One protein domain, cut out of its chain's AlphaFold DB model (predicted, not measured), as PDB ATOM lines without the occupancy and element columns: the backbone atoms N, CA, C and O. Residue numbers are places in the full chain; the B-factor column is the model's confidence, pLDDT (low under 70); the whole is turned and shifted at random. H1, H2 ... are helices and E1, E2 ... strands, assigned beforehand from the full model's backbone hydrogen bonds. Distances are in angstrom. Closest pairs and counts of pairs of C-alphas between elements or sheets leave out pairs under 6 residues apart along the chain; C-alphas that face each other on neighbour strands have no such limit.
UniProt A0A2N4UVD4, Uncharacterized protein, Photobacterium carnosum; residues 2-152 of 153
ATOM      1  N   ASP A   2      27.925  30.586 -25.342       60.06
ATOM      2  CA  ASP A   2      27.131  30.795 -24.112       60.06
ATOM      3  C   ASP A   2      25.597  30.742 -24.285       60.06
ATOM      4  O   ASP A   2      24.895  30.227 -23.423       60.06
ATOM      5  N   GLN A   3      25.046  31.159 -25.432       58.06
ATOM      6  CA  GLN A   3      23.585  31.099 -25.649       58.06
ATOM      7  C   GLN A   3      23.012  29.671 -25.640       58.06
ATOM      8  O   GLN A   3      21.862  29.466 -25.262       58.06
ATOM      9  N   PHE A   4      23.795  28.671 -26.061       58.59
ATOM     10  CA  PHE A   4      23.334  27.282 -26.086       58.59
ATOM     11  C   PHE A   4      23.386  26.621 -24.701       58.59
ATOM     12  O   PHE A   4      22.573  25.733 -24.441       58.59
ATOM     13  N   SER A   5      24.290  27.047 -23.808       63.09
ATOM     14  CA  SER A   5      24.322  26.541 -22.429       63.09
ATOM     15  C   SER A   5      23.179  27.121 -21.605       63.09
ATOM     16  O   SER A   5      22.463  26.354 -20.966       63.09
ATOM     17  N   GLU A   6      22.923  28.428 -21.716       64.06
ATOM     18  CA  GLU A   6      21.787  29.073 -21.048       64.06
ATOM     19  C   GLU A   6      20.456  28.466 -21.500       64.06
ATOM     20  O   GLU A   6      19.629  28.094 -20.671       64.06
ATOM     21  N   LEU A   7      20.268  28.260 -22.811       65.56
ATOM     22  CA  LEU A   7      19.064  27.619 -23.339       65.56
ATOM     23  C   LEU A   7      18.916  26.173 -22.835       65.56
ATOM     24  O   LEU A   7      17.810  25.741 -22.524       65.56
ATOM     25  N   SER A   8      20.015  25.418 -22.724       64.31
ATOM     26  CA  SER A   8      19.988  24.043 -22.209       64.31
ATOM     27  C   SER A   8      19.578  23.982 -20.736       64.31
ATOM     28  O   SER A   8      18.789  23.117 -20.351       64.31
ATOM     29  N   GLU A   9      20.076  24.900 -19.910       64.25
ATOM     30  CA  GLU A   9      19.736  24.985 -18.487       64.25
ATOM     31  C   GLU A   9      18.289  25.429 -18.271       64.25
ATOM     32  O   GLU A   9      17.566  24.816 -17.482       64.25
ATOM     33  N   LEU A  10      17.829  26.414 -19.047       63.56
ATOM     34  CA  LEU A  10      16.448  26.894 -19.022       63.56
ATOM     35  C   LEU A  10      15.476  25.794 -19.464       63.56
ATOM     36  O   LEU A  10      14.470  25.544 -18.801       63.56
ATOM     37  N   VAL A  11      15.807  25.063 -20.533       60.28
ATOM     38  CA  VAL A  11      15.000  23.934 -21.014       60.28
ATOM     39  C   VAL A  11      14.958  22.806 -19.985       60.28
ATOM     40  O   VAL A  11      13.878  22.274 -19.751       60.28
ATOM     41  N   LYS A  12      16.070  22.463 -19.319       62.53
ATOM     42  CA  LYS A  12      16.085  21.455 -18.237       62.53
ATOM     43  C   LYS A  12      15.244  21.885 -17.035       62.53
ATOM     44  O   LYS A  12      14.492  21.067 -16.506       62.53
ATOM     45  N   GLY A  13      15.336  23.152 -16.631       62.94
ATOM     46  CA  GLY A  13      14.531  23.713 -15.544       62.94
ATOM     47  C   GLY A  13      13.033  23.677 -15.857       62.94
ATOM     48  O   GLY A  13      12.237  23.187 -15.054       62.94
ATOM     49  N   VAL A  14      12.656  24.106 -17.065       62.50
ATOM     50  CA  VAL A  14      11.261  24.120 -17.526       62.50
ATOM     51  C   VAL A  14      10.716  22.702 -17.717       62.50
ATOM     52  O   VAL A  14       9.620  22.416 -17.238       62.50
ATOM     53  N   PHE A  15      11.466  21.787 -18.346       55.88
ATOM     54  CA  PHE A  15      11.033  20.392 -18.513       55.88
ATOM     55  C   PHE A  15      10.858  19.679 -17.173       55.88
ATOM     56  O   PHE A  15       9.895  18.931 -17.002       55.88
ATOM     57  N   SER A  16      11.758  19.924 -16.218       65.19
ATOM     58  CA  SER A  16      11.656  19.358 -14.874       65.19
ATOM     59  C   SER A  16      10.369  19.827 -14.196       65.19
ATOM     60  O   SER A  16       9.575  19.006 -13.745       65.19
ATOM     61  N   TRP A  17      10.088  21.133 -14.213       66.88
ATOM     62  CA  TRP A  17       8.921  21.709 -13.542       66.88
ATOM     63  C   TRP A  17       7.575  21.345 -14.188       66.88
ATOM     64  O   TRP A  17       6.650  20.935 -13.483       66.88
ATOM     65  N   VAL A  18       7.467  21.447 -15.519       67.75
ATOM     66  CA  VAL A  18       6.226  21.169 -16.267       67.75
ATOM     67  C   VAL A  18       5.799  19.708 -16.131       67.75
ATOM     68  O   VAL A  18       4.607  19.416 -16.166       67.75
ATOM     69  N   ILE A  19       6.747  18.788 -15.934       71.19
ATOM     70  CA  ILE A  19       6.463  17.365 -15.710       71.19
ATOM     71  C   ILE A  19       6.261  17.063 -14.216       71.19
ATOM     72  O   ILE A  19       5.375  16.281 -13.865       71.19
ATOM     73  N   LEU A  20       7.033  17.692 -13.322       75.25
ATOM     74  CA  LEU A  20       6.934  17.467 -11.874       75.25
ATOM     75  C   LEU A  20       5.609  17.935 -11.289       75.25
ATOM     76  O   LEU A  20       5.063  17.248 -10.430       75.25
ATOM     77  N   LEU A  21       5.089  19.083 -11.722       79.50
ATOM     78  CA  LEU A  21       3.880  19.657 -11.134       79.50
ATOM     79  C   LEU A  21       2.654  18.744 -11.352       79.50
ATOM     80  O   LEU A  21       2.018  18.391 -10.356       79.50
ATOM     81  N   PRO A  22       2.353  18.256 -12.575       80.19
ATOM     82  CA  PRO A  22       1.283  17.282 -12.787       80.19
ATOM     83  C   PRO A  22       1.469  16.011 -11.960       80.19
ATOM     84  O   PRO A  22       0.527  15.565 -11.310       80.19
ATOM     85  N   ILE A  23       2.681  15.443 -11.931       82.50
ATOM     86  CA  ILE A  23       2.963  14.223 -11.162       82.50
ATOM     87  C   ILE A  23       2.722  14.466  -9.668       82.50
ATOM     88  O   ILE A  23       2.040  13.676  -9.020       82.50
ATOM     89  N   SER A  24       3.226  15.577  -9.136       85.94
ATOM     90  CA  SER A  24       3.046  15.983  -7.743       85.94
ATOM     91  C   SER A  24       1.574  16.124  -7.380       85.94
ATOM     92  O   SER A  24       1.146  15.592  -6.359       85.94
ATOM     93  N   VAL A  25       0.792  16.815  -8.214       86.06
ATOM     94  CA  VAL A  25      -0.647  17.015  -7.997       86.06
ATOM     95  C   VAL A  25      -1.381  15.678  -7.987       86.06
ATOM     96  O   VAL A  25      -2.156  15.422  -7.072       86.06
ATOM     97  N   ILE A  26      -1.098  14.794  -8.945       84.31
ATOM     98  CA  ILE A  26      -1.752  13.482  -9.029       84.31
ATOM     99  C   ILE A  26      -1.393  12.608  -7.821       84.31
ATOM    100  O   ILE A  26      -2.274  12.022  -7.196       84.31
ATOM    101  N   VAL A  27      -0.105  12.517  -7.471       84.75
ATOM    102  CA  VAL A  27       0.362  11.688  -6.349       84.75
ATOM    103  C   VAL A  27      -0.195  12.211  -5.027       84.75
ATOM    104  O   VAL A  27      -0.781  11.444  -4.267       84.75
ATOM    105  N   SER A  28      -0.078  13.516  -4.779       86.12
ATOM    106  CA  SER A  28      -0.588  14.152  -3.557       86.12
ATOM    107  C   SER A  28      -2.105  14.019  -3.448       86.12
ATOM    108  O   SER A  28      -2.630  13.693  -2.387       86.12
ATOM    109  N   GLY A  29      -2.813  14.210  -4.562       83.00
ATOM    110  CA  GLY A  29      -4.258  14.047  -4.652       83.00
ATOM    111  C   GLY A  29      -4.718  12.641  -4.297       83.00
ATOM    112  O   GLY A  29      -5.618  12.467  -3.478       83.00
ATOM    113  N   LYS A  30      -4.034  11.629  -4.834       81.44
ATOM    114  CA  LYS A  30      -4.329  10.221  -4.553       81.44
ATOM    115  C   LYS A  30      -4.035   9.816  -3.106       81.44
ATOM    116  O   LYS A  30      -4.716   8.951  -2.558       81.44
ATOM    117  N   LEU A  31      -3.023  10.425  -2.488       83.00
ATOM    118  CA  LEU A  31      -2.696  10.209  -1.076       83.00
ATOM    119  C   LEU A  31      -3.708  10.882  -0.146       83.00
ATOM    120  O   LEU A  31      -4.058  10.305   0.877       83.00
ATOM    121  N   LEU A  32      -4.201  12.068  -0.511       82.19
ATOM    122  CA  LEU A  32      -5.183  12.813   0.276       82.19
ATOM    123  C   LEU A  32      -6.618  12.300   0.116       82.19
ATOM    124  O   LEU A  32      -7.396  12.400   1.059       82.19
ATOM    125  N   ALA A  33      -6.978  11.740  -1.040       79.31
ATOM    126  CA  ALA A  33      -8.337  11.257  -1.286       79.31
ATOM    127  C   ALA A  33      -8.683   9.992  -0.485       79.31
ATOM    128  O   ALA A  33      -9.854   9.720  -0.251       79.31
ATOM    129  N   GLN A  34      -7.680   9.228  -0.038       72.12
ATOM    130  CA  GLN A  34      -7.887   8.058   0.823       72.12
ATOM    131  C   GLN A  34      -8.395   8.425   2.231       72.12
ATOM    132  O   GLN A  34      -9.355   7.812   2.685       72.12
ATOM    133  N   PRO A  35      -7.796   9.402   2.942       66.88
ATOM    134  CA  PRO A  35      -8.325   9.890   4.214       66.88
ATOM    135  C   PRO A  35      -9.466  10.910   4.072       66.88
ATOM    136  O   PRO A  35     -10.268  11.045   4.991       66.88
ATOM    137  N   ILE A  36      -9.546  11.657   2.963       68.38
ATOM    138  CA  ILE A  36     -10.543  12.720   2.765       68.38
ATOM    139  C   ILE A  36     -11.500  12.311   1.644       68.38
ATOM    140  O   ILE A  36     -11.267  12.589   0.467       68.38
ATOM    141  N   ALA A  37     -12.617  11.688   2.022       63.31
ATOM    142  CA  ALA A  37     -13.701  11.383   1.096       63.31
ATOM    143  C   ALA A  37     -14.477  12.667   0.751       63.31
ATOM    144  O   ALA A  37     -15.441  13.044   1.418       63.31
ATOM    145  N   LEU A  38     -14.052  13.369  -0.302       59.97
ATOM    146  CA  LEU A  38     -14.846  14.450  -0.879       59.97
ATOM    147  C   LEU A  38     -16.006  13.853  -1.683       59.97
ATOM    148  O   LEU A  38     -15.822  13.387  -2.808       59.97
ATOM    149  N   SER A  39     -17.214  13.911  -1.118       54.44
ATOM    150  CA  SER A  39     -18.463  13.580  -1.815       54.44
ATOM    151  C   SER A  39     -18.896  14.749  -2.709       54.44
ATOM    152  O   SER A  39     -19.918  15.395  -2.495       54.44
ATOM    153  N   VAL A  40     -18.055  15.092  -3.685       55.88
ATOM    154  CA  VAL A  40     -18.433  15.996  -4.773       55.88
ATOM    155  C   VAL A  40     -18.752  15.106  -5.964       55.88
ATOM    156  O   VAL A  40     -17.891  14.352  -6.420       55.88
ATOM    157  N   ALA A  41     -20.005  15.150  -6.417       47.41
ATOM    158  CA  ALA A  41     -20.520  14.376  -7.540       47.41
ATOM    159  C   ALA A  41     -19.845  14.815  -8.850       47.41
ATOM    160  O   ALA A  41     -20.372  15.622  -9.608       47.41
ATOM    161  N   SER A  42     -18.637  14.319  -9.099       50.88
ATOM    162  CA  SER A  42     -17.955  14.472 -10.375       50.88
ATOM    163  C   SER A  42     -17.533  13.092 -10.855       50.88
ATOM    164  O   SER A  42     -16.522  12.542 -10.426       50.88
ATOM    165  N   GLU A  43     -18.310  12.528 -11.782       53.16
ATOM    166  CA  GLU A  43     -17.978  11.294 -12.514       53.16
ATOM    167  C   GLU A  43     -16.818  11.490 -13.516       53.16
ATOM    168  O   GLU A  43     -16.548  10.648 -14.375       53.16
ATOM    169  N   GLN A  44     -16.115  12.624 -13.450       51.03
ATOM    170  CA  GLN A  44     -15.108  12.999 -14.427       51.03
ATOM    171  C   GLN A  44     -13.761  12.350 -14.077       51.03
ATOM    172  O   GLN A  44     -13.003  12.811 -13.222       51.03
ATOM    173  N   LEU A  45     -13.465  11.235 -14.747       55.31
ATOM    174  CA  LEU A  45     -12.190  10.524 -14.648       55.31
ATOM    175  C   LEU A  45     -11.109  11.254 -15.459       55.31
ATOM    176  O   LEU A  45     -11.107  11.208 -16.691       55.31
ATOM    177  N   PHE A  46     -10.146  11.875 -14.777       53.91
ATOM    178  CA  PHE A  46      -8.942  12.418 -15.402       53.91
ATOM    179  C   PHE A  46      -7.943  11.283 -15.672       53.91
ATOM    180  O   PHE A  46      -7.186  10.827 -14.811       53.91
ATOM    181  N   LYS A  47      -7.946  10.787 -16.912       53.91
ATOM    182  CA  LYS A  47      -7.027   9.736 -17.363       53.91
ATOM    183  C   LYS A  47      -5.786  10.361 -17.987       53.91
ATOM    184  O   LYS A  47      -5.829  10.819 -19.126       53.91
ATOM    185  N   ILE A  48      -4.665  10.321 -17.274       51.84
ATOM    186  CA  ILE A  48      -3.365  10.687 -17.838       51.84
ATOM    187  C   ILE A  48      -2.687   9.396 -18.294       51.84
ATOM    188  O   ILE A  48      -2.123   8.636 -17.511       51.84
ATOM    189  N   ASN A  49      -2.799   9.110 -19.592       43.53
ATOM    190  CA  ASN A  49      -2.209   7.921 -20.195       43.53
ATOM    191  C   ASN A  49      -0.744   8.193 -20.565       43.53
ATOM    192  O   ASN A  49      -0.405   8.404 -21.728       43.53
ATOM    193  N   LEU A  50       0.134   8.222 -19.563       48.62
ATOM    194  CA  LEU A  50       1.574   8.185 -19.802       48.62
ATOM    195  C   LEU A  50       1.937   6.740 -20.162       48.62
ATOM    196  O   LEU A  50       1.670   5.821 -19.393       48.62
ATOM    197  N   LYS A  51       2.553   6.533 -21.332       39.62
ATOM    198  CA  LYS A  51       2.843   5.221 -21.961       39.62
ATOM    199  C   LYS A  51       3.552   4.196 -21.044       39.62
ATOM    200  O   LYS A  51       3.564   3.013 -21.360       39.62
ATOM    201  N   ILE A  52       4.127   4.649 -19.927       48.66
ATOM    202  CA  ILE A  52       4.910   3.867 -18.958       48.66
ATOM    203  C   ILE A  52       4.197   3.759 -17.589       48.66
ATOM    204  O   ILE A  52       4.434   2.819 -16.839       48.66
ATOM    205  N   LEU A  53       3.278   4.675 -17.269       49.66
ATOM    206  CA  LEU A  53       2.578   4.755 -15.986       49.66
ATOM    207  C   LEU A  53       1.093   5.021 -16.253       49.66
ATOM    208  O   LEU A  53       0.678   6.161 -16.458       49.66
ATOM    209  N   LYS A  54       0.276   3.959 -16.250       56.19
ATOM    210  CA  LYS A  54      -1.192   4.065 -16.324       56.19
ATOM    211  C   LYS A  54      -1.738   4.595 -14.995       56.19
ATOM    212  O   LYS A  54      -2.304   3.842 -14.206       56.19
ATOM    213  N   ILE A  55      -1.538   5.881 -14.727       59.84
ATOM    214  CA  ILE A  55      -2.064   6.540 -13.534       59.84
ATOM    215  C   ILE A  55      -3.419   7.145 -13.899       59.84
ATOM    216  O   ILE A  55      -3.523   8.077 -14.692       59.84
ATOM    217  N   GLN A  56      -4.474   6.558 -13.346       61.56
ATOM    218  CA  GLN A  56      -5.823   7.107 -13.413       61.56
ATOM    219  C   GLN A  56      -6.066   7.904 -12.140       61.56
ATOM    220  O   GLN A  56      -5.714   7.422 -11.059       61.56
ATOM    221  N   SER A  57      -6.639   9.095 -12.292       61.75
ATOM    222  CA  SER A  57      -7.025   9.931 -11.168       61.75
ATOM    223  C   SER A  57      -8.448  10.451 -11.354       61.75
ATOM    224  O   SER A  57      -8.873  10.735 -12.476       61.75
ATOM    225  N   THR A  58      -9.225  10.535 -10.282       73.38
ATOM    226  CA  THR A  58     -10.561  11.150 -10.348       73.38
ATOM    227  C   THR A  58     -10.434  12.675 -10.350       73.38
ATOM    228  O   THR A  58      -9.436  13.219  -9.879       73.38
ATOM    229  N   GLY A  59     -11.440  13.398 -10.856       69.19
ATOM    230  CA  GLY A  59     -11.473  14.862 -10.748       69.19
ATOM    231  C   GLY A  59     -11.281  15.342  -9.303       69.19
ATOM    232  O   GLY A  59     -10.529  16.284  -9.065       69.19
ATOM    233  N   ASN A  60     -11.861  14.625  -8.334       74.88
ATOM    234  CA  ASN A  60     -11.735  14.932  -6.908       74.88
ATOM    235  C   ASN A  60     -10.291  14.792  -6.408       74.88
ATOM    236  O   ASN A  60      -9.803  15.684  -5.720       74.88
ATOM    237  N   GLU A  61      -9.587  13.724  -6.787       80.81
ATOM    238  CA  GLU A  61      -8.169  13.550  -6.451       80.81
ATOM    239  C   GLU A  61      -7.317  14.695  -7.010       80.81
ATOM    240  O   GLU A  61      -6.510  15.275  -6.287       80.81
ATOM    241  N   VAL A  62      -7.528  15.075  -8.273       82.06
ATOM    242  CA  VAL A  62      -6.774  16.166  -8.907       82.06
ATOM    243  C   VAL A  62      -7.033  17.498  -8.201       82.06
ATOM    244  O   VAL A  62      -6.082  18.216  -7.898       82.06
ATOM    245  N   ILE A  63      -8.295  17.818  -7.892       84.06
ATOM    246  CA  ILE A  63      -8.665  19.048  -7.172       84.06
ATOM    247  C   ILE A  63      -8.003  19.081  -5.794       84.06
ATOM    248  O   ILE A  63      -7.433  20.099  -5.408       84.06
ATOM    249  N   LEU A  64      -8.038  17.965  -5.066       84.88
ATOM    250  CA  LEU A  64      -7.483  17.860  -3.720       84.88
ATOM    251  C   LEU A  64      -5.951  17.995  -3.727       84.88
ATOM    252  O   LEU A  64      -5.380  18.729  -2.919       84.88
ATOM    253  N   GLY A  65      -5.283  17.354  -4.690       86.06
ATOM    254  CA  GLY A  65      -3.843  17.490  -4.899       86.06
ATOM    255  C   GLY A  65      -3.437  18.907  -5.299       86.06
ATOM    256  O   GLY A  65      -2.435  19.429  -4.810       86.06
ATOM    257  N   PHE A  66      -4.242  19.562  -6.139       87.50
ATOM    258  CA  PHE A  66      -4.008  20.938  -6.568       87.50
ATOM    259  C   PHE A  66      -4.217  21.935  -5.424       87.50
ATOM    260  O   PHE A  66      -3.394  22.828  -5.227       87.50
ATOM    261  N   ALA A  67      -5.258  21.746  -4.611       88.19
ATOM    262  CA  ALA A  67      -5.503  22.544  -3.413       88.19
ATOM    263  C   ALA A  67      -4.348  22.413  -2.408       88.19
ATOM    264  O   ALA A  67      -3.819  23.423  -1.937       88.19
ATOM    265  N   GLY A  68      -3.894  21.184  -2.139       87.62
ATOM    266  CA  GLY A  68      -2.733  20.932  -1.283       87.62
ATOM    267  C   GLY A  68      -1.462  21.605  -1.807       87.62
ATOM    268  O   GLY A  68      -0.715  22.215  -1.036       87.62
ATOM    269  N   PHE A  69      -1.246  21.561  -3.123       89.50
ATOM    270  CA  PHE A  69      -0.120  22.225  -3.773       89.50
ATOM    271  C   PHE A  69      -0.175  23.753  -3.641       89.50
ATOM    272  O   PHE A  69       0.828  24.363  -3.261       89.50
ATOM    273  N   ILE A  70      -1.332  24.378  -3.887       88.38
ATOM    274  CA  ILE A  70      -1.509  25.831  -3.738       88.38
ATOM    275  C   ILE A  70      -1.212  26.264  -2.305       88.38
ATOM    276  O   ILE A  70      -0.433  27.194  -2.102       88.38
ATOM    277  N   ILE A  71      -1.784  25.576  -1.313       89.94
ATOM    278  CA  ILE A  71      -1.585  25.907   0.104       89.94
ATOM    279  C   ILE A  71      -0.099  25.815   0.464       89.94
ATOM    280  O   ILE A  71       0.457  26.737   1.059       89.94
ATOM    281  N   THR A  72       0.568  24.737   0.046       89.31
ATOM    282  CA  THR A  72       2.000  24.533   0.313       89.31
ATOM    283  C   THR A  72       2.846  25.634  -0.325       89.31
ATOM    284  O   THR A  72       3.717  26.213   0.322       89.31
ATOM    285  N   THR A  73       2.565  25.955  -1.588       86.75
ATOM    286  CA  THR A  73       3.282  26.984  -2.351       86.75
ATOM    287  C   THR A  73       3.072  28.366  -1.737       86.75
ATOM    288  O   THR A  73       4.024  29.133  -1.615       86.75
ATOM    289  N   PHE A  74       1.854  28.674  -1.287       87.69
ATOM    290  CA  PHE A  74       1.536  29.931  -0.617       87.69
ATOM    291  C   PHE A  74       2.286  30.073   0.713       87.69
ATOM    292  O   PHE A  74       2.940  31.090   0.941       87.69
ATOM    293  N   ILE A  75       2.276  29.035   1.557       88.75
ATOM    294  CA  ILE A  75       3.008  29.026   2.834       88.75
ATOM    295  C   ILE A  75       4.510  29.203   2.595       88.75
ATOM    296  O   ILE A  75       5.149  30.036   3.239       88.75
ATOM    297  N   LEU A  76       5.084  28.466   1.640       87.62
ATOM    298  CA  LEU A  76       6.494  28.622   1.285       87.62
ATOM    299  C   LEU A  76       6.791  30.021   0.746       87.62
ATOM    300  O   LEU A  76       7.813  30.596   1.109       87.62
ATOM    301  N   GLY A  77       5.903  30.589  -0.068       83.38
ATOM    302  CA  GLY A  77       6.047  31.942  -0.593       83.38
ATOM    303  C   GLY A  77       6.086  33.002   0.505       83.38
ATOM    304  O   GLY A  77       6.973  33.854   0.486       83.38
ATOM    305  N   VAL A  78       5.185  32.908   1.485       86.88
ATOM    306  CA  VAL A  78       5.074  33.874   2.589       86.88
ATOM    307  C   VAL A  78       6.218  33.730   3.598       86.88
ATOM    308  O   VAL A  78       6.792  34.732   4.016       86.88
ATOM    309  N   PHE A  79       6.576  32.503   3.987       87.62
ATOM    310  CA  PHE A  79       7.474  32.276   5.129       87.62
ATOM    311  C   PHE A  79       8.899  31.861   4.756       87.62
ATOM    312  O   PHE A  79       9.825  32.056   5.545       87.62
ATOM    313  N   ALA A  80       9.102  31.266   3.581       84.94
ATOM    314  CA  ALA A  80      10.359  30.605   3.229       84.94
ATOM    315  C   ALA A  80      10.920  31.008   1.855       84.94
ATOM    316  O   ALA A  80      11.966  30.492   1.467       84.94
ATOM    317  N   GLY A  81      10.290  31.943   1.137       80.81
ATOM    318  CA  GLY A  81      10.565  32.192  -0.279       80.81
ATOM    319  C   GLY A  81      12.029  32.506  -0.593       80.81
ATOM    320  O   GLY A  81      12.612  31.887  -1.481       80.81
ATOM    321  N   GLN A  82      12.661  33.401   0.176       81.56
ATOM    322  CA  GLN A  82      14.078  33.735  -0.021       81.56
ATOM    323  C   GLN A  82      15.025  32.588   0.354       81.56
ATOM    324  O   GLN A  82      16.026  32.370  -0.324       81.56
ATOM    325  N   LYS A  83      14.705  31.828   1.408       84.38
ATOM    326  CA  LYS A  83      15.518  30.679   1.834       84.38
ATOM    327  C   LYS A  83      15.449  29.545   0.813       84.38
ATOM    328  O   LYS A  83      16.478  28.968   0.483       84.38
ATOM    329  N   VAL A  84      14.256  29.262   0.287       81.50
ATOM    330  CA  VAL A  84      14.038  28.265  -0.770       81.50
ATOM    331  C   VAL A  84      14.767  28.674  -2.046       81.50
ATOM    332  O   VAL A  84      15.462  27.854  -2.633       81.50
ATOM    333  N   TYR A  85      14.677  29.946  -2.437       80.50
ATOM    334  CA  TYR A  85      15.418  30.472  -3.582       80.50
ATOM    335  C   TYR A  85      16.936  30.305  -3.426       80.50
ATOM    336  O   TYR A  85      17.584  29.752  -4.314       80.50
ATOM    337  N   ALA A  86      17.499  30.707  -2.282       80.25
ATOM    338  CA  ALA A  86      18.924  30.542  -2.010       80.25
ATOM    339  C   ALA A  86      19.343  29.064  -2.040       80.25
ATOM    340  O   ALA A  86      20.358  28.723  -2.640       80.25
ATOM    341  N   LEU A  87      18.539  28.174  -1.451       79.31
ATOM    342  CA  LEU A  87      18.813  26.739  -1.413       79.31
ATOM    343  C   LEU A  87      18.798  26.115  -2.814       79.31
ATOM    344  O   LEU A  87      19.680  25.319  -3.128       79.31
ATOM    345  N   VAL A  88      17.842  26.488  -3.666       72.25
ATOM    346  CA  VAL A  88      17.785  25.997  -5.051       72.25
ATOM    347  C   VAL A  88      18.971  26.530  -5.856       72.25
ATOM    348  O   VAL A  88      19.670  25.747  -6.493       72.25
ATOM    349  N   LYS A  89      19.270  27.828  -5.753       74.94
ATOM    350  CA  LYS A  89      20.390  28.455  -6.467       74.94
ATOM    351  C   LYS A  89      21.751  27.878  -6.063       74.94
ATOM    352  O   LYS A  89      22.575  27.603  -6.927       74.94
ATOM    353  N   ILE A  90      21.976  27.649  -4.765       80.31
ATOM    354  CA  ILE A  90      23.239  27.101  -4.246       80.31
ATOM    355  C   ILE A  90      23.424  25.632  -4.652       80.31
ATOM    356  O   ILE A  90      24.516  25.255  -5.063       80.31
ATOM    357  N   ASN A  91      22.385  24.798  -4.542       77.31
ATOM    358  CA  ASN A  91      22.531  23.353  -4.760       77.31
ATOM    359  C   ASN A  91      22.434  22.937  -6.231       77.31
ATOM    360  O   ASN A  91      23.046  21.946  -6.619       77.31
ATOM    361  N   PHE A  92      21.660  23.660  -7.043       67.31
ATOM    362  CA  PHE A  92      21.472  23.325  -8.457       67.31
ATOM    363  C   PHE A  92      22.331  24.177  -9.395       67.31
ATOM    364  O   PHE A  92      22.410  23.853 -10.574       67.31
ATOM    365  N   GLY A  93      22.971  25.245  -8.900       62.69
ATOM    366  CA  GLY A  93      23.848  26.115  -9.694       62.69
ATOM    367  C   GLY A  93      23.133  26.936 -10.773       62.69
ATOM    368  O   GLY A  93      23.788  27.659 -11.513       62.69
ATOM    369  N   ILE A  94      21.803  26.844 -10.850       64.75
ATOM    370  CA  ILE A  94      20.947  27.525 -11.825       64.75
ATOM    371  C   ILE A  94      20.165  28.617 -11.091       64.75
ATOM    372  O   ILE A  94      19.790  28.444  -9.929       64.75
ATOM    373  N   ASP A  95      19.888  29.732 -11.770       70.62
ATOM    374  CA  ASP A  95      18.990  30.782 -11.281       70.62
ATOM    375  C   ASP A  95      17.602  30.672 -11.942       70.62
ATOM    376  O   ASP A  95      17.317  31.370 -12.913       70.62
ATOM    377  N   PRO A  96      16.706  29.797 -11.447       66.19
ATOM    378  CA  PRO A  96      15.350  29.676 -11.986       66.19
ATOM    379  C   PRO A  96      14.447  30.851 -11.555       66.19
ATOM    380  O   PRO A  96      13.277  30.936 -11.914       66.19
ATOM    381  N   GLY A  97      14.946  31.769 -10.727       74.81
ATOM    382  CA  GLY A  97      14.121  32.770 -10.070       74.81
ATOM    383  C   GLY A  97      13.321  32.219  -8.883       74.81
ATOM    384  O   GLY A  97      13.140  31.013  -8.669       74.81
ATOM    385  N   GLN A  98      12.848  33.149  -8.056       74.62
ATOM    386  CA  GLN A  98      12.254  32.850  -6.754       74.62
ATOM    387  C   GLN A  98      10.942  32.062  -6.865       74.62
ATOM    388  O   GLN A  98      10.758  31.081  -6.149       74.62
ATOM    389  N   PHE A  99      10.050  32.443  -7.782       76.62
ATOM    390  CA  PHE A  99       8.755  31.776  -7.945       76.62
ATOM    391  C   PHE A  99       8.907  30.315  -8.387       76.62
ATOM    392  O   PHE A  99       8.313  29.423  -7.788       76.62
ATOM    393  N   GLN A 100       9.766  30.054  -9.373       76.69
ATOM    394  CA  GLN A 100      10.003  28.699  -9.875       76.69
ATOM    395  C   GLN A 100      10.647  27.808  -8.805       76.69
ATOM    396  O   GLN A 100      10.243  26.659  -8.636       76.69
ATOM    397  N   SER A 101      11.579  28.363  -8.021       79.50
ATOM    398  CA  SER A 101      12.176  27.671  -6.870       79.50
ATOM    399  C   SER A 101      11.119  27.269  -5.840       79.50
ATOM    400  O   SER A 101      11.113  26.133  -5.366       79.50
ATOM    401  N   ILE A 102      10.193  28.181  -5.525       82.88
ATOM    402  CA  ILE A 102       9.093  27.926  -4.589       82.88
ATOM    403  C   ILE A 102       8.145  26.862  -5.142       82.88
ATOM    404  O   ILE A 102       7.757  25.971  -4.395       82.88
ATOM    405  N   CYS A 103       7.793  26.900  -6.428       83.56
ATOM    406  CA  CYS A 103       6.924  25.886  -7.027       83.56
ATOM    407  C   CYS A 103       7.578  24.499  -7.068       83.56
ATOM    408  O   CYS A 103       6.912  23.509  -6.777       83.56
ATOM    409  N   PHE A 104       8.869  24.416  -7.402       81.38
ATOM    410  CA  PHE A 104       9.621  23.159  -7.386       81.38
ATOM    411  C   PHE A 104       9.656  22.553  -5.978       81.38
ATOM    412  O   PHE A 104       9.275  21.400  -5.773       81.38
ATOM    413  N   PHE A 105      10.057  23.357  -4.992       83.56
ATOM    414  CA  PHE A 105      10.151  22.905  -3.608       83.56
ATOM    415  C   PHE A 105       8.770  22.633  -3.001       83.56
ATOM    416  O   PHE A 105       8.601  21.695  -2.226       83.56
ATOM    417  N   GLY A 106       7.770  23.421  -3.398       85.81
ATOM    418  CA  GLY A 106       6.369  23.248  -3.037       85.81
ATOM    419  C   GLY A 106       5.819  21.921  -3.525       85.81
ATOM    420  O   GLY A 106       5.258  21.196  -2.718       85.81
ATOM    421  N   ALA A 107       6.058  21.547  -4.784       86.50
ATOM    422  CA  ALA A 107       5.629  20.260  -5.329       86.50
ATOM    423  C   ALA A 107       6.200  19.087  -4.515       86.50
ATOM    424  O   ALA A 107       5.465  18.210  -4.061       86.50
ATOM    425  N   PHE A 108       7.507  19.119  -4.244       86.50
ATOM    426  CA  PHE A 108       8.152  18.103  -3.414       86.50
ATOM    427  C   PHE A 108       7.565  18.050  -1.997       86.50
ATOM    428  O   PHE A 108       7.210  16.979  -1.503       86.50
ATOM    429  N   LEU A 109       7.427  19.209  -1.350       88.62
ATOM    430  CA  LEU A 109       6.922  19.291   0.014       88.62
ATOM    431  C   LEU A 109       5.459  18.845   0.102       88.62
ATOM    432  O   LEU A 109       5.097  18.187   1.073       88.62
ATOM    433  N   THR A 110       4.639  19.143  -0.912       90.25
ATOM    434  CA  THR A 110       3.247  18.686  -0.990       90.25
ATOM    435  C   THR A 110       3.160  17.171  -1.008       90.25
ATOM    436  O   THR A 110       2.450  16.593  -0.188       90.25
ATOM    437  N   VAL A 111       3.934  16.505  -1.865       88.44
ATOM    438  CA  VAL A 111       3.983  15.035  -1.878       88.44
ATOM    439  C   VAL A 111       4.463  14.496  -0.528       88.44
ATOM    440  O   VAL A 111       3.895  13.539  -0.007       88.44
ATOM    441  N   LEU A 112       5.473  15.130   0.072       90.19
ATOM    442  CA  LEU A 112       6.040  14.683   1.340       90.19
ATOM    443  C   LEU A 112       5.021  14.735   2.488       90.19
ATOM    444  O   LEU A 112       4.824  13.734   3.175       90.19
ATOM    445  N   TRP A 113       4.361  15.877   2.708       89.31
ATOM    446  CA  TRP A 113       3.426  15.996   3.830       89.31
ATOM    447  C   TRP A 113       2.149  15.183   3.601       89.31
ATOM    448  O   TRP A 113       1.620  14.612   4.555       89.31
ATOM    449  N   THR A 114       1.683  15.056   2.355       88.56
ATOM    450  CA  THR A 114       0.526  14.205   2.031       88.56
ATOM    451  C   THR A 114       0.836  12.721   2.221       88.56
ATOM    452  O   THR A 114      -0.010  11.987   2.729       88.56
ATOM    453  N   ALA A 115       2.063  12.280   1.923       86.69
ATOM    454  CA  ALA A 115       2.520  10.924   2.225       86.69
ATOM    455  C   ALA A 115       2.600  10.664   3.735       86.69
ATOM    456  O   ALA A 115       2.140   9.625   4.203       86.69
ATOM    457  N   ILE A 116       3.128  11.616   4.512       88.31
ATOM    458  CA  ILE A 116       3.158  11.516   5.980       88.31
ATOM    459  C   ILE A 116       1.733  11.419   6.533       88.31
ATOM    460  O   ILE A 116       1.445  10.534   7.336       88.31
ATOM    461  N   PHE A 117       0.831  12.288   6.074       87.25
ATOM    462  CA  PHE A 117      -0.569  12.275   6.489       87.25
ATOM    463  C   PHE A 117      -1.244  10.937   6.171       87.25
ATOM    464  O   PHE A 117      -1.914  10.363   7.031       87.25
ATOM    465  N   PHE A 118      -0.996  10.394   4.978       84.12
ATOM    466  CA  PHE A 118      -1.472   9.078   4.577       84.12
ATOM    467  C   PHE A 118      -0.957   7.959   5.497       84.12
ATOM    468  O   PHE A 118      -1.748   7.152   5.978       84.12
ATOM    469  N   VAL A 119       0.348   7.924   5.791       85.56
ATOM    470  CA  VAL A 119       0.950   6.908   6.676       85.56
ATOM    471  C   VAL A 119       0.393   7.002   8.097       85.56
ATOM    472  O   VAL A 119       0.109   5.974   8.717       85.56
ATOM    473  N   ILE A 120       0.204   8.220   8.613       86.06
ATOM    474  CA  ILE A 120      -0.413   8.448   9.923       86.06
ATOM    475  C   ILE A 120      -1.837   7.896   9.919       86.06
ATOM    476  O   ILE A 120      -2.160   7.061  10.763       86.06
ATOM    477  N   HIS A 121      -2.659   8.301   8.948       82.69
ATOM    478  CA  HIS A 121      -4.032   7.822   8.825       82.69
ATOM    479  C   HIS A 121      -4.085   6.294   8.743       82.69
ATOM    480  O   HIS A 121      -4.776   5.658   9.532       82.69
ATOM    481  N   TYR A 122      -3.272   5.697   7.870       79.62
ATOM    482  CA  TYR A 122      -3.167   4.250   7.713       79.62
ATOM    483  C   TYR A 122      -2.827   3.541   9.032       79.62
ATOM    484  O   TYR A 122      -3.472   2.557   9.399       79.62
ATOM    485  N   THR A 123      -1.852   4.067   9.779       82.06
ATOM    486  CA  THR A 123      -1.419   3.486  11.058       82.06
ATOM    487  C   THR A 123      -2.516   3.579  12.124       82.06
ATOM    488  O   THR A 123      -2.695   2.643  12.903       82.06
ATOM    489  N   PHE A 124      -3.273   4.680  12.160       81.50
ATOM    490  CA  PHE A 124      -4.410   4.841  13.070       81.50
ATOM    491  C   PHE A 124      -5.597   3.947  12.684       81.50
ATOM    492  O   PHE A 124      -6.156   3.279  13.551       81.50
ATOM    493  N   SER A 125      -5.942   3.857  11.398       71.31
ATOM    494  CA  SER A 125      -7.017   2.985  10.910       71.31
ATOM    495  C   SER A 125      -6.723   1.501  11.148       71.31
ATOM    496  O   SER A 125      -7.610   0.764  11.573       71.31
ATOM    497  N   MET A 126      -5.472   1.054  10.960       63.03
ATOM    498  CA  MET A 126      -5.081  -0.322  11.295       63.03
ATOM    499  C   MET A 126      -5.187  -0.614  12.794       63.03
ATOM    500  O   MET A 126      -5.659  -1.684  13.172       63.03
ATOM    501  N   LYS A 127      -4.789   0.330  13.658       63.69
ATOM    502  CA  LYS A 127      -4.921   0.175  15.116       63.69
ATOM    503  C   LYS A 127      -6.377   0.144  15.585       63.69
ATOM    504  O   LYS A 127      -6.668  -0.536  16.564       63.69
ATOM    505  N   ASN A 128      -7.278   0.817  14.875       63.84
ATOM    506  CA  ASN A 128      -8.708   0.846  15.191       63.84
ATOM    507  C   ASN A 128      -9.505  -0.322  14.582       63.84
ATOM    508  O   ASN A 128     -10.728  -0.348  14.701       63.84
ATOM    509  N   GLY A 129      -8.847  -1.298  13.943       51.88
ATOM    510  CA  GLY A 129      -9.505  -2.509  13.444       51.88
ATOM    511  C   GLY A 129     -10.441  -2.294  12.250       51.88
ATOM    512  O   GLY A 129     -11.145  -3.226  11.862       51.88
ATOM    513  N   SER A 130     -10.449  -1.110  11.627       50.91
ATOM    514  CA  SER A 130     -11.197  -0.892  10.390       50.91
ATOM    515  C   SER A 130     -10.419  -1.521   9.236       50.91
ATOM    516  O   SER A 130      -9.508  -0.913   8.668       50.91
ATOM    517  N   SER A 131     -10.737  -2.771   8.894       46.72
ATOM    518  CA  SER A 131     -10.267  -3.357   7.643       46.72
ATOM    519  C   SER A 131     -10.784  -2.487   6.498       46.72
ATOM    520  O   SER A 131     -11.986  -2.453   6.258       46.72
ATOM    521  N   PHE A 132      -9.884  -1.831   5.765       46.16
ATOM    522  CA  PHE A 132     -10.168  -1.058   4.543       46.16
ATOM    523  C   PHE A 132     -10.805  -1.877   3.403       46.16
ATOM    524  O   PHE A 132     -10.964  -1.390   2.287       46.16
ATOM    525  N   ILE A 133     -11.204  -3.122   3.664       51.03
ATOM    526  CA  ILE A 133     -12.162  -3.825   2.827       51.03
ATOM    527  C   ILE A 133     -13.550  -3.278   3.183       51.03
ATOM    528  O   ILE A 133     -14.370  -3.961   3.791       51.03
ATOM    529  N   GLU A 134     -13.808  -2.031   2.791       52.91
ATOM    530  CA  GLU A 134     -15.104  -1.357   2.944       52.91
ATOM    531  C   GLU A 134     -16.216  -2.069   2.149       52.91
ATOM    532  O   GLU A 134     -17.388  -1.733   2.261       52.91
ATOM    533  N   ASN A 135     -15.876  -3.117   1.386       52.25
ATOM    534  CA  ASN A 135     -16.864  -3.923   0.694       52.25
ATOM    535  C   ASN A 135     -16.445  -5.390   0.506       52.25
ATOM    536  O   ASN A 135     -16.375  -5.907  -0.609       52.25
ATOM    537  N   LYS A 136     -16.164  -6.101   1.612       58.75
ATOM    538  CA  LYS A 136     -15.965  -7.567   1.570       58.75
ATOM    539  C   LYS A 136     -17.171  -8.248   0.907       58.75
ATOM    540  O   LYS A 136     -17.005  -9.154   0.097       58.75
ATOM    541  N   ASN A 137     -18.356  -7.703   1.169       61.97
ATOM    542  CA  ASN A 137     -19.617  -8.140   0.587       61.97
ATOM    543  C   ASN A 137     -19.685  -7.912  -0.933       61.97
ATOM    544  O   ASN A 137     -20.190  -8.779  -1.634       61.97
ATOM    545  N   GLU A 138     -19.148  -6.813  -1.478       65.00
ATOM    546  CA  GLU A 138     -19.136  -6.578  -2.934       65.00
ATOM    547  C   GLU A 138     -18.143  -7.497  -3.660       65.00
ATOM    548  O   GLU A 138     -18.435  -7.984  -4.752       65.00
ATOM    549  N   TYR A 139     -16.993  -7.809  -3.049       64.44
ATOM    550  CA  TYR A 139     -16.075  -8.818  -3.593       64.44
ATOM    551  C   TYR A 139     -16.689 -10.217  -3.564       64.44
ATOM    552  O   TYR A 139     -16.611 -10.939  -4.558       64.44
ATOM    553  N   GLU A 140     -17.334 -10.590  -2.458       73.19
ATOM    554  CA  GLU A 140     -18.049 -11.863  -2.353       73.19
ATOM    555  C   GLU A 140     -19.205 -11.939  -3.365       73.19
ATOM    556  O   GLU A 140     -19.343 -12.953  -4.049       73.19
ATOM    557  N   GLN A 141     -19.957 -10.853  -3.569       77.50
ATOM    558  CA  GLN A 141     -21.004 -10.780  -4.593       77.50
ATOM    559  C   GLN A 141     -20.452 -10.899  -6.019       77.50
ATOM    560  O   GLN A 141     -21.003 -11.659  -6.812       77.50
ATOM    561  N   ARG A 142     -19.332 -10.242  -6.349       71.88
ATOM    562  CA  ARG A 142     -18.692 -10.387  -7.670       71.88
ATOM    563  C   ARG A 142     -18.151 -11.796  -7.908       71.88
ATOM    564  O   ARG A 142     -18.228 -12.292  -9.029       71.88
ATOM    565  N   ILE A 143     -17.625 -12.461  -6.876       75.56
ATOM    566  CA  ILE A 143     -17.206 -13.870  -6.968       75.56
ATOM    567  C   ILE A 143     -18.421 -14.768  -7.240       75.56
ATOM    568  O   ILE A 143     -18.337 -15.666  -8.080       75.56
ATOM    569  N   ILE A 144     -19.553 -14.511  -6.580       80.69
ATOM    570  CA  ILE A 144     -20.802 -15.251  -6.798       80.69
ATOM    571  C   ILE A 144     -21.335 -15.020  -8.222       80.69
ATOM    572  O   ILE A 144     -21.621 -15.993  -8.915       80.69
ATOM    573  N   GLU A 145     -21.389 -13.777  -8.708       80.88
ATOM    574  CA  GLU A 145     -21.833 -13.466 -10.076       80.88
ATOM    575  C   GLU A 145     -20.950 -14.105 -11.158       80.88
ATOM    576  O   GLU A 145     -21.453 -14.589 -12.175       80.88
ATOM    577  N   LEU A 146     -19.627 -14.113 -10.963       78.12
ATOM    578  CA  LEU A 146     -18.695 -14.742 -11.902       78.12
ATOM    579  C   LEU A 146     -18.830 -16.267 -11.900       78.12
ATOM    580  O   LEU A 146     -18.751 -16.887 -12.962       78.12
ATOM    581  N   LYS A 147     -19.088 -16.867 -10.733       77.50
ATOM    582  CA  LYS A 147     -19.374 -18.300 -10.612       77.50
ATOM    583  C   LYS A 147     -20.671 -18.673 -11.335       77.50
ATOM    584  O   LYS A 147     -20.696 -19.676 -12.040       77.50
ATOM    585  N   ASP A 148     -21.709 -17.850 -11.222       77.19
ATOM    586  CA  ASP A 148     -23.016 -18.107 -11.840       77.19
ATOM    587  C   ASP A 148     -22.995 -17.913 -13.371       77.19
ATOM    588  O   ASP A 148     -23.656 -18.636 -14.118       77.19
ATOM    589  N   LYS A 149     -22.160 -16.990 -13.871       74.06
ATOM    590  CA  LYS A 149     -21.905 -16.820 -15.314       74.06
ATOM    591  C   LYS A 149     -21.037 -17.929 -15.913       74.06
ATOM    592  O   LYS A 149     -21.230 -18.266 -17.076       74.06
ATOM    593  N   GLY A 150     -20.116 -18.508 -15.141       61.44
ATOM    594  CA  GLY A 150     -19.252 -19.608 -15.588       61.44
ATOM    595  C   GLY A 150     -19.947 -20.969 -15.712       61.44
ATOM    596  O   GLY A 150     -19.405 -21.857 -16.353       61.44
ATOM    597  N   ILE A 151     -21.138 -21.139 -15.127       55.25
ATOM    598  CA  ILE A 151     -21.921 -22.392 -15.170       55.25
ATOM    599  C   ILE A 151     -22.911 -22.415 -16.358       55.25
ATOM    600  O   ILE A 151     -23.499 -23.449 -16.661       55.25
ATOM    601  N   LYS A 152     -23.092 -21.287 -17.062       52.41
ATOM    602  CA  LYS A 152     -23.993 -21.159 -18.228       52.41
ATOM    603  C   LYS A 152     -23.287 -21.204 -19.596       52.41
ATOM    604  O   LYS A 152     -23.934 -20.898 -20.596       52.41
TER     605      LYS A 152
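What this domain is: This is residues 2 to 152 of the 153 residues of an uncharacterized protein of Photobacterium carnosum (UniProt A0A2N4UVD4). Two long helices, H1 and H4, run the same way side by side over part of their lengths, and H2 crosses them steeply, with its residues 60 to 69 on H1 and 68 to 77 on H4. The short helix H3 packs across the early part of H4, the small strand hairpin E1 E2 sits by the late part of H1 and the beginning of H2, and residues 133 to 152, with H5, stick out as a free arm. The printed part has 151 residues, with five named helices and two named strands in the order H1 E1 E2 H2 H3 H4 H5; the class is mostly helix, and the sheet is antiparallel. The whole is loose, with a radius of gyration of the C-alphas of 20.8 A, and spans 73 by 37 by 26 A.

How they stand to each other: H1, residues 2 to 33, touches H2, residues 59 to 79, with its residues 24 to 33 alone; the closest C-alphas, those of Gly 29 and Gly 65, are 3.5 A apart. The two run opposite ways at a steep tilt of 59 degrees. E1, residues 45 to 50, and E2, residues 53 to 58, form a hairpin of antiparallel strands, with N 46 and O 57 within hydrogen-bond range at 2.9 A and N 57 and O 46 at 3.1 A. The closest C-alphas of H1 and E2, those of Ile 26 and Ser 57, are 6.7 A apart. H4, residues 98 to 127, is the hub and touches three helices. It touches H1 at a shallow tilt of 25 degrees, the same way, closest at the C-alphas of Ser 28 and Val 111, 4.9 A. It touches H2 at a steep tilt of 59 degrees, opposite ways, closest at the C-alphas of Thr 73 and Gly 106, 4.9 A. H3, residues 81 to 92, touches H4 and is about perpendicular to it at 82 degrees, closest at the C-alphas of Tyr 85 and Gln 98, 5.1 A. H5, residues 136 to 150, touches no helix. In H2, H3, H4 and H5 every O i to N i+4 pair is within hydrogen-bond range; in H1, 27 of 28 are.

Where its parts are: H1 begins at C-alpha 2, (27.131, 30.795, -24.112), and is 46.5 A long. E1 is 14.9 A, E2 15.7 A, H2 30.2 A and H3 16.3 A long. H4 is 42.9 A long and ends at C-alpha 127, (-4.921, 0.175, 15.116). H5 is 21.2 A long and ends at C-alpha 150, (-19.252, -19.608, -15.588).

The domain as a whole: The C-alphas farthest apart, those of Asp 2 and Lys 152, are 73.1 A apart. The printed part has no cut. The link from H1 to E1, 11 residues, is long. The mean pLDDT of the printed part is 72.3, and 62 residues are under 70, among them residues 2 to 18, 35 to 57 and 126 to 139.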